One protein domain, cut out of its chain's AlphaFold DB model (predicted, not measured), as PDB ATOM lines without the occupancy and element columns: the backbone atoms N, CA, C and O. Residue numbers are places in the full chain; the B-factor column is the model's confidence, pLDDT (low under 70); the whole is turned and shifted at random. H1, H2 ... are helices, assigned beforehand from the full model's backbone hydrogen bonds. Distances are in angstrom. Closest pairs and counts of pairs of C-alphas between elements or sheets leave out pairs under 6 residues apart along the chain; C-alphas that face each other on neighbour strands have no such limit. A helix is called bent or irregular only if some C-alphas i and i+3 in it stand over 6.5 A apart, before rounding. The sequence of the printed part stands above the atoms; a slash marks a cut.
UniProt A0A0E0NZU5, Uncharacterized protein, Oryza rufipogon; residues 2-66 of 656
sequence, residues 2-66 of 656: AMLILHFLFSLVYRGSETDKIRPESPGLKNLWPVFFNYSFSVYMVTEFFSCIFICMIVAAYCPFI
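AT A GLANCE: This is residues 2 to 66 of the 656 residues of an uncharacterized protein of Oryza rufipogon (UniProt A0A0E0NZU5). The model is a lopsided, open U of helices: a shorter helix, H1, leads through a loop and the small helix H2 at the bend into one very long helix, H3, which runs back past H1 with a space between them. H3 makes most of the length, and its later part, toward Ile 66, reaches well beyond the first residue of H1. The printed part has 65 residues with three named helices in the order H1, H2, H3 and no named strand, and its class is all helix. The whole is extended, with a radius of gyration of the C-alphas of 17.6 A, and its outline is a rod that spans 59 by 19 by 16 A.

HOW THE PARTS SIT: H1, residues 2 to 19, touches no helix. A short link of 7 residues joins it to H2, residues 27 to 30, and these two helices are apart. A tight link of 2 residues joins H2 to H3, residues 33 to 65, and the two meet only through their link. H1 and H3 are apart, with no C-alpha of the one within 8 A of the other. Residues 2 to 9 and 14 to 19 of H1 stand free, and so do residues 45 to 65 of H3. In H1 every O i to N i+4 pair is within hydrogen-bond range, in H3 27 of 29 are, and H2 is too short for such a pair.

IN THESE COORDINATES: H1 begins with C-alpha 2 at (34.797, 3.328, 13.586) and ends with C-alpha 19 at (45.936, 26.699, 10.404), 26.1 A from first to last C-alpha. H2, Pro 27 to Lys 30, measures 5.6 A from first to last C-alpha. H3, the longest helix with 33 residues, starts at C-alpha 33 at (31.245, 29.488, 5.152) and ends at C-alpha 65 at (25.085, -7.457, 36.157), a length of 48.6 A. The y values rise from Ala 2 to Thr 19 and fall from Trp 33 to Phe 65. H3 is irregular, but only just: C-alphas 61 and 64 are 6.7 A apart.

THE WHOLE: The two C-alphas farthest apart are those of Pro 27 and Ile 66, at 59.9 A, while the first and last printed C-alphas, of Ala 2 and Ile 66, are 28.6 A apart. The printed part has no cut, and neither of its two links is long. The mean pLDDT of the printed part is 75.3. It is under 70 at residue 2, residues 14 to 27, residue 29 and residues 64 to 66.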
ATOM      1  N   ALA A   2      35.674   2.237  14.061       60.78
ATOM      2  CA  ALA A   2      34.797   3.328  13.586       60.78
ATOM      3  C   ALA A   2      34.918   4.660  14.369       60.78
ATOM      4  O   ALA A   2      35.151   5.694  13.755       60.78
ATOM      5  N   MET A   3      34.879   4.627  15.709       75.12
ATOM      6  CA  MET A   3      35.093   5.819  16.553       75.12
ATOM      7  C   MET A   3      36.470   6.482  16.373       75.12
ATOM      8  O   MET A   3      36.559   7.703  16.374       75.12
ATOM      9  N   LEU A   4      37.539   5.705  16.163       75.94
ATOM     10  CA  LEU A   4      38.885   6.246  15.919       75.94
ATOM     11  C   LEU A   4      38.982   6.913  14.542       75.94
ATOM     12  O   LEU A   4      39.640   7.936  14.408       75.94
ATOM     13  N   ILE A   5      38.295   6.368  13.533       82.12
ATOM     14  CA  ILE A   5      38.205   6.976  12.198       82.12
ATOM     15  C   ILE A   5      37.407   8.284  12.274       82.12
ATOM     16  O   ILE A   5      37.835   9.287  11.710       82.12
ATOM     17  N   LEU A   6      36.291   8.301  13.015       85.69
ATOM     18  CA  LEU A   6      35.494   9.510  13.230       85.69
ATOM     19  C   LEU A   6      36.310  10.597  13.948       85.69
ATOM     20  O   LEU A   6      36.372  11.722  13.465       85.69
ATOM     21  N   HIS A   7      36.998  10.246  15.039       83.38
ATOM     22  CA  HIS A   7      37.868  11.163  15.778       83.38
ATOM     23  C   HIS A   7      39.032  11.671  14.915       83.38
ATOM     24  O   HIS A   7      39.330  12.858  14.942       83.38
ATOM     25  N   PHE A   8      39.673  10.812  14.116       78.38
ATOM     26  CA  PHE A   8      40.759  11.211  13.216       78.38
ATOM     27  C   PHE A   8      40.286  12.199  12.137       78.38
ATOM     28  O   PHE A   8      40.960  13.196  11.877       78.38
ATOM     29  N   LEU A   9      39.103  11.973  11.556       82.69
ATOM     30  CA  LEU A   9      38.477  12.910  10.618       82.69
ATOM     31  C   LEU A   9      38.107  14.237  11.298       82.69
ATOM     32  O   LEU A   9      38.340  15.297  10.719       82.69
ATOM     33  N   PHE A  10      37.596  14.199  12.532       80.38
ATOM     34  CA  PHE A  10      37.284  15.409  13.297       80.38
ATOM     35  C   PHE A  10      38.550  16.212  13.628       80.38
ATOM     36  O   PHE A  10      38.584  17.420  13.408       80.38
ATOM     37  N   SER A  11      39.625  15.542  14.058       77.44
ATOM     38  CA  SER A  11      40.935  16.162  14.289       77.44
ATOM     39  C   SER A  11      41.544  16.750  13.012       77.44
ATOM     40  O   SER A  11      42.174  17.799  13.088       77.44
ATOM     41  N   LEU A  12      41.347  16.130  11.842       73.81
ATOM     42  CA  LEU A  12      41.779  16.692  10.555       73.81
ATOM     43  C   LEU A  12      41.027  17.984  10.201       73.81
ATOM     44  O   LEU A  12      41.660  18.973   9.840       73.81
ATOM     45  N   VAL A  13      39.696  17.991  10.331       78.62
ATOM     46  CA  VAL A  13      38.867  19.179  10.052       78.62
ATOM     47  C   VAL A  13      39.181  20.311  11.034       78.62
ATOM     48  O   VAL A  13      39.380  21.450  10.615       78.62
ATOM     49  N   TYR A  14      39.283  19.996  12.327       69.81
ATOM     50  CA  TYR A  14      39.575  20.976  13.371       69.81
ATOM     51  C   TYR A  14      40.972  21.593  13.196       69.81
ATOM     52  O   TYR A  14      41.103  22.812  13.116       69.81
ATOM     53  N   ARG A  15      42.009  20.764  13.013       61.94
ATOM     54  CA  ARG A  15      43.394  21.232  12.842       61.94
ATOM     55  C   ARG A  15      43.598  22.039  11.556       61.94
ATOM     56  O   ARG A  15      44.406  22.961  11.553       61.94
ATOM     57  N   GLY A  16      42.842  21.741  10.495       67.19
ATOM     58  CA  GLY A  16      42.785  22.585   9.295       67.19
ATOM     59  C   GLY A  16      42.216  23.981   9.584       67.19
ATOM     60  O   GLY A  16      42.765  24.980   9.122       67.19
ATOM     61  N   SER A  17      41.172  24.067  10.417       55.94
ATOM     62  CA  SER A  17      40.567  25.353  10.801       55.94
ATOM     63  C   SER A  17      41.461  26.226  11.694       55.94
ATOM     64  O   SER A  17      41.366  27.447  11.626       55.94
ATOM     65  N   GLU A  18      42.372  25.631  12.472       51.66
ATOM     66  CA  GLU A  18      43.364  26.377  13.266       51.66
ATOM     67  C   GLU A  18      44.529  26.914  12.419       51.66
ATOM     68  O   GLU A  18      45.093  27.964  12.735       51.66
ATOM     69  N   THR A  19      44.891  26.225  11.328       49.44
ATOM     70  CA  THR A  19      45.936  26.699  10.404       49.44
ATOM     71  C   THR A  19      45.475  27.846   9.503       49.44
ATOM     72  O   THR A  19      46.288  28.703   9.148       49.44
ATOM     73  N   ASP A  20      44.180  27.932   9.184       46.09
ATOM     74  CA  ASP A  20      43.628  28.965   8.299       46.09
ATOM     75  C   ASP A  20      43.360  30.306   9.015       46.09
ATOM     76  O   ASP A  20      42.242  30.816   9.092       46.09
ATOM     77  N   LYS A  21      44.449  30.983   9.405       45.41
ATOM     78  CA  LYS A  21      44.459  32.461   9.503       45.41
ATOM     79  C   LYS A  21      44.346  33.141   8.126       45.41
ATOM     80  O   LYS A  21      44.224  34.364   8.045       45.41
ATOM     81  N   ILE A  22      44.361  32.359   7.046       48.88
ATOM     82  CA  ILE A  22      44.105  32.795   5.676       48.88
ATOM     83  C   ILE A  22      42.597  33.027   5.515       48.88
ATOM     84  O   ILE A  22      41.818  32.094   5.330       48.88
ATOM     85  N   ARG A  23      42.166  34.295   5.551       50.38
ATOM     86  CA  ARG A  23      40.805  34.658   5.123       50.38
ATOM     87  C   ARG A  23      40.595  34.163   3.682       50.38
ATOM     88  O   ARG A  23      41.385  34.545   2.820       50.38
ATOM     89  N   PRO A  24      39.525  33.408   3.366       52.59
ATOM     90  CA  PRO A  24      39.210  33.082   1.982       52.59
ATOM     91  C   PRO A  24      38.788  34.366   1.262       52.59
ATOM     92  O   PRO A  24      37.659  34.832   1.405       52.59
ATOM     93  N   GLU A  25      39.706  34.982   0.516       63.28
ATOM     94  CA  GLU A  25      39.439  36.257  -0.157       63.28
ATOM     95  C   GLU A  25      38.424  36.114  -1.297       63.28
ATOM     96  O   GLU A  25      37.670  37.057  -1.569       63.28
ATOM     97  N   SER A  26      38.337  34.919  -1.892       67.88
ATOM     98  CA  SER A  26      37.426  34.615  -2.991       67.88
ATOM     99  C   SER A  26      35.955  34.862  -2.595       67.88
ATOM    100  O   SER A  26      35.463  34.326  -1.595       67.88
ATOM    101  N   PRO A  27      35.202  35.669  -3.370       67.75
ATOM    102  CA  PRO A  27      33.847  36.072  -2.989       67.75
ATOM    103  C   PRO A  27      32.853  34.900  -2.948       67.75
ATOM    104  O   PRO A  27      31.861  34.969  -2.228       67.75
ATOM    105  N   GLY A  28      33.134  33.799  -3.657       78.19
ATOM    106  CA  GLY A  28      32.297  32.597  -3.648       78.19
ATOM    107  C   GLY A  28      32.291  31.836  -2.313       78.19
ATOM    108  O   GLY A  28      31.236  31.356  -1.901       78.19
ATOM    109  N   LEU A  29      33.426  31.746  -1.603       68.06
ATOM    110  CA  LEU A  29      33.490  30.986  -0.342       68.06
ATOM    111  C   LEU A  29      32.881  31.733   0.850       68.06
ATOM    112  O   LEU A  29      32.323  31.088   1.739       68.06
ATOM    113  N   LYS A  30      32.917  33.071   0.855       72.56
ATOM    114  CA  LYS A  30      32.362  33.903   1.942       72.56
ATOM    115  C   LYS A  30      30.874  33.616   2.206       72.56
ATOM    116  O   LYS A  30      30.456  33.590   3.359       72.56
ATOM    117  N   ASN A  31      30.108  33.305   1.158       80.00
ATOM    118  CA  ASN A  31      28.683  32.963   1.260       80.00
ATOM    119  C   ASN A  31      28.423  31.497   1.661       80.00
ATOM    120  O   ASN A  31      27.338  31.176   2.140       80.00
ATOM    121  N   LEU A  32      29.401  30.603   1.481       79.56
ATOM    122  CA  LEU A  32      29.293  29.183   1.836       79.56
ATOM    123  C   LEU A  32      29.766  28.890   3.265       79.56
ATOM    124  O   LEU A  32      29.280  27.944   3.882       79.56
ATOM    125  N   TRP A  33      30.678  29.697   3.814       79.19
ATOM    126  CA  TRP A  33      31.245  29.488   5.152       79.19
ATOM    127  C   TRP A  33      30.181  29.378   6.269       79.19
ATOM    128  O   TRP A  33      30.257  28.428   7.050       79.19
ATOM    129  N   PRO A  34      29.115  30.213   6.314       81.62
ATOM    130  CA  PRO A  34      28.032  30.042   7.288       81.62
ATOM    131  C   PRO A  34      27.240  28.740   7.099       81.62
ATOM    132  O   PRO A  34      26.728  28.190   8.072       81.62
ATOM    133  N   VAL A  35      27.134  28.226   5.869       82.56
ATOM    134  CA  VAL A  35      26.436  26.963   5.574       82.56
ATOM    135  C   VAL A  35      27.263  25.778   6.072       82.56
ATOM    136  O   VAL A  35      26.728  24.912   6.760       82.56
ATOM    137  N   PHE A  36      28.573  25.775   5.803       78.19
ATOM    138  CA  PHE A  36      29.492  24.763   6.332       78.19
ATOM    139  C   PHE A  36      29.560  24.788   7.862       78.19
ATOM    140  O   PHE A  36      29.473  23.729   8.478       78.19
ATOM    141  N   PHE A  37      29.633  25.967   8.487       80.19
ATOM    142  CA  PHE A  37      29.653  26.088   9.947       80.19
ATOM    143  C   PHE A  37      28.373  25.525  10.587       80.19
ATOM    144  O   PHE A  37      28.448  24.678  11.475       80.19
ATOM    145  N   ASN A  38      27.192  25.916  10.087       81.44
ATOM    146  CA  ASN A  38      25.915  25.386  10.580       81.44
ATOM    147  C   ASN A  38      25.764  23.876  10.330       81.44
ATOM    148  O   ASN A  38      25.213  23.174  11.178       81.44
ATOM    149  N   TYR A  39      26.257  23.357   9.201       84.69
ATOM    150  CA  TYR A  39      26.231  21.921   8.918       84.69
ATOM    151  C   TYR A  39      27.131  21.140   9.886       84.69
ATOM    152  O   TYR A  39      26.658  20.201  10.524       84.69
ATOM    153  N   SER A  40      28.388  21.557  10.063       83.62
ATOM    154  CA  SER A  40      29.331  20.919  10.991       83.62
ATOM    155  C   SER A  40      28.853  20.985  12.443       83.62
ATOM    156  O   SER A  40      28.915  19.978  13.145       83.62
ATOM    157  N   PHE A  41      28.303  22.123  12.883       82.00
ATOM    158  CA  PHE A  41      27.719  22.264  14.220       82.00
ATOM    159  C   PHE A  41      26.492  21.358  14.416       82.00
ATOM    160  O   PHE A  41      26.377  20.683  15.437       82.00
ATOM    161  N   SER A  42      25.603  21.279  13.419       83.06
ATOM    162  CA  SER A  42      24.439  20.384  13.446       83.06
ATOM    163  C   SER A  42      24.852  18.909  13.512       83.06
ATOM    164  O   SER A  42      24.345  18.164  14.350       83.06
ATOM    165  N   VAL A  43      25.828  18.491  12.695       88.19
ATOM    166  CA  VAL A  43      26.390  17.132  12.740       88.19
ATOM    167  C   VAL A  43      27.011  16.845  14.107       88.19
ATOM    168  O   VAL A  43      26.702  15.804  14.679       88.19
ATOM    169  N   TYR A  44      27.807  17.768  14.660       88.25
ATOM    170  CA  TYR A  44      28.433  17.613  15.975       88.25
ATOM    171  C   TYR A  44      27.397  17.408  17.092       88.25
ATOM    172  O   TYR A  44      27.432  16.391  17.789       88.25
ATOM    173  N   MET A  45      26.415  18.308  17.195       84.19
ATOM    174  CA  MET A  45      25.337  18.227  18.189       84.19
ATOM    175  C   MET A  45      24.520  16.932  18.061       84.19
ATOM    176  O   MET A  45      24.132  16.340  19.067       84.19
ATOM    177  N   VAL A  46      24.284  16.454  16.834       88.00
ATOM    178  CA  VAL A  46      23.615  15.170  16.585       88.00
ATOM    179  C   VAL A  46      24.498  13.988  17.001       88.00
ATOM    180  O   VAL A  46      23.992  13.052  17.621       88.00
ATOM    181  N   THR A  47      25.806  14.014  16.722       87.31
ATOM    182  CA  THR A  47      26.722  12.946  17.154       87.31
ATOM    183  C   THR A  47      26.879  12.875  18.669       87.31
ATOM    184  O   THR A  47      26.883  11.766  19.195       87.31
ATOM    185  N   GLU A  48      26.917  14.005  19.382       88.00
ATOM    186  CA  GLU A  48      26.974  14.013  20.852       88.00
ATOM    187  C   GLU A  48      25.657  13.567  21.494       88.00
ATOM    188  O   GLU A  48      25.643  12.821  22.472       88.00
ATOM    189  N   PHE A  49      24.518  13.944  20.912       85.75
ATOM    190  CA  PHE A  49      23.221  13.454  21.373       85.75
ATOM    191  C   PHE A  49      23.112  11.924  21.235       85.75
ATOM    192  O   PHE A  49      22.681  11.239  22.167       85.75
ATOM    193  N   PHE A  50      23.563  11.362  20.107       88.44
ATOM    194  CA  PHE A  50      23.617   9.911  19.926       88.44
ATOM    195  C   PHE A  50      24.713   9.230  20.761       88.44
ATOM    196  O   PHE A  50      24.485   8.103  21.206       88.44
ATOM    197  N   SER A  51      25.855   9.880  21.032       87.19
ATOM    198  CA  SER A  51      26.899   9.346  21.924       87.19
ATOM    199  C   SER A  51      26.358   9.202  23.352       87.19
ATOM    200  O   SER A  51      26.447   8.120  23.933       87.19
ATOM    201  N   CYS A  52      25.673  10.229  23.864       87.50
ATOM    202  CA  CYS A  52      25.026  10.216  25.175       87.50
ATOM    203  C   CYS A  52      23.949   9.127  25.274       87.50
ATOM    204  O   CYS A  52      23.946   8.360  26.235       87.50
ATOM    205  N   ILE A  53      23.068   8.997  24.272       88.31
ATOM    206  CA  ILE A  53      22.062   7.919  24.245       88.31
ATOM    207  C   ILE A  53      22.736   6.542  24.254       88.31
ATOM    208  O   ILE A  53      22.319   5.667  25.011       88.31
ATOM    209  N   PHE A  54      23.786   6.344  23.457       86.38
ATOM    210  CA  PHE A  54      24.497   5.068  23.379       86.38
ATOM    211  C   PHE A  54      25.202   4.714  24.700       86.38
ATOM    212  O   PHE A  54      25.099   3.575  25.157       86.38
ATOM    213  N   ILE A  55      25.830   5.687  25.366       89.56
ATOM    214  CA  ILE A  55      26.423   5.522  26.702       89.56
ATOM    215  C   ILE A  55      25.338   5.183  27.736       89.56
ATOM    216  O   ILE A  55      25.495   4.222  28.485       89.56
ATOM    217  N   CYS A  56      24.205   5.891  27.739       84.81
ATOM    218  CA  CYS A  56      23.076   5.588  28.625       84.81
ATOM    219  C   CYS A  56      22.498   4.183  28.385       84.81
ATOM    220  O   CYS A  56      22.172   3.487  29.345       84.81
ATOM    221  N   MET A  57      22.408   3.730  27.129       88.25
ATOM    222  CA  MET A  57      21.982   2.364  26.797       88.25
ATOM    223  C   MET A  57      22.997   1.307  27.248       88.25
ATOM    224  O   MET A  57      22.586   0.258  27.739       88.25
ATOM    225  N   ILE A  58      24.302   1.580  27.137       87.62
ATOM    226  CA  ILE A  58      25.363   0.723  27.688       87.62
ATOM    227  C   ILE A  58      25.217   0.627  29.210       87.62
ATOM    228  O   ILE A  58      25.093  -0.478  29.733       87.62
ATOM    229  N   VAL A  59      25.155   1.753  29.926       88.38
ATOM    230  CA  VAL A  59      25.008   1.763  31.391       88.38
ATOM    231  C   VAL A  59      23.748   0.999  31.817       88.38
ATOM    232  O   VAL A  59      23.838   0.103  32.652       88.38
ATOM    233  N   ALA A  60      22.602   1.246  31.175       81.06
ATOM    234  CA  ALA A  60      21.360   0.524  31.458       81.06
ATOM    235  C   ALA A  60      21.442  -0.993  31.184       81.06
ATOM    236  O   ALA A  60      20.796  -1.770  31.884       81.06
ATOM    237  N   ALA A  61      22.233  -1.426  30.194       82.06
ATOM    238  CA  ALA A  61      22.430  -2.840  29.867       82.06
ATOM    239  C   ALA A  61      23.425  -3.558  30.800       82.06
ATOM    240  O   ALA A  61      23.268  -4.756  31.033       82.06
ATOM    241  N   TYR A  62      24.420  -2.850  31.349       80.00
ATOM    242  CA  TYR A  62      25.428  -3.428  32.252       80.00
ATOM    243  C   TYR A  62      25.082  -3.309  33.746       80.00
ATOM    244  O   TYR A  62      25.456  -4.195  34.511       80.00
ATOM    245  N   CYS A  63      24.307  -2.303  34.174       70.19
ATOM    246  CA  CYS A  63      23.802  -2.199  35.552       70.19
ATOM    247  C   CYS A  63      23.161  -3.485  36.127       70.19
ATOM    248  O   CYS A  63      23.472  -3.801  37.275       70.19
ATOM    249  N   PRO A  64      22.321  -4.267  35.409       69.69
ATOM    250  CA  PRO A  64      21.740  -5.498  35.962       69.69
ATOM    251  C   PRO A  64      22.744  -6.640  36.213       69.69
ATOM    252  O   PRO A  64      22.342  -7.659  36.764       69.69
ATOM    253  N   PHE A  65      24.021  -6.494  35.840       48.72
ATOM    254  CA  PHE A  65      25.085  -7.457  36.157       48.72
ATOM    255  C   PHE A  65      25.879  -7.105  37.431       48.72
ATOM    256  O   PHE A  65      26.800  -7.835  37.788       48.72
ATOM    257  N   ILE A  66      25.536  -6.014  38.128       47.69
ATOM    258  CA  ILE A  66      26.162  -5.602  39.396       47.69
ATOM    259  C   ILE A  66      25.140  -5.758  40.533       47.69
ATOM    260  O   ILE A  66      24.644  -4.779  41.089       47.69
TER     261      ILE A  66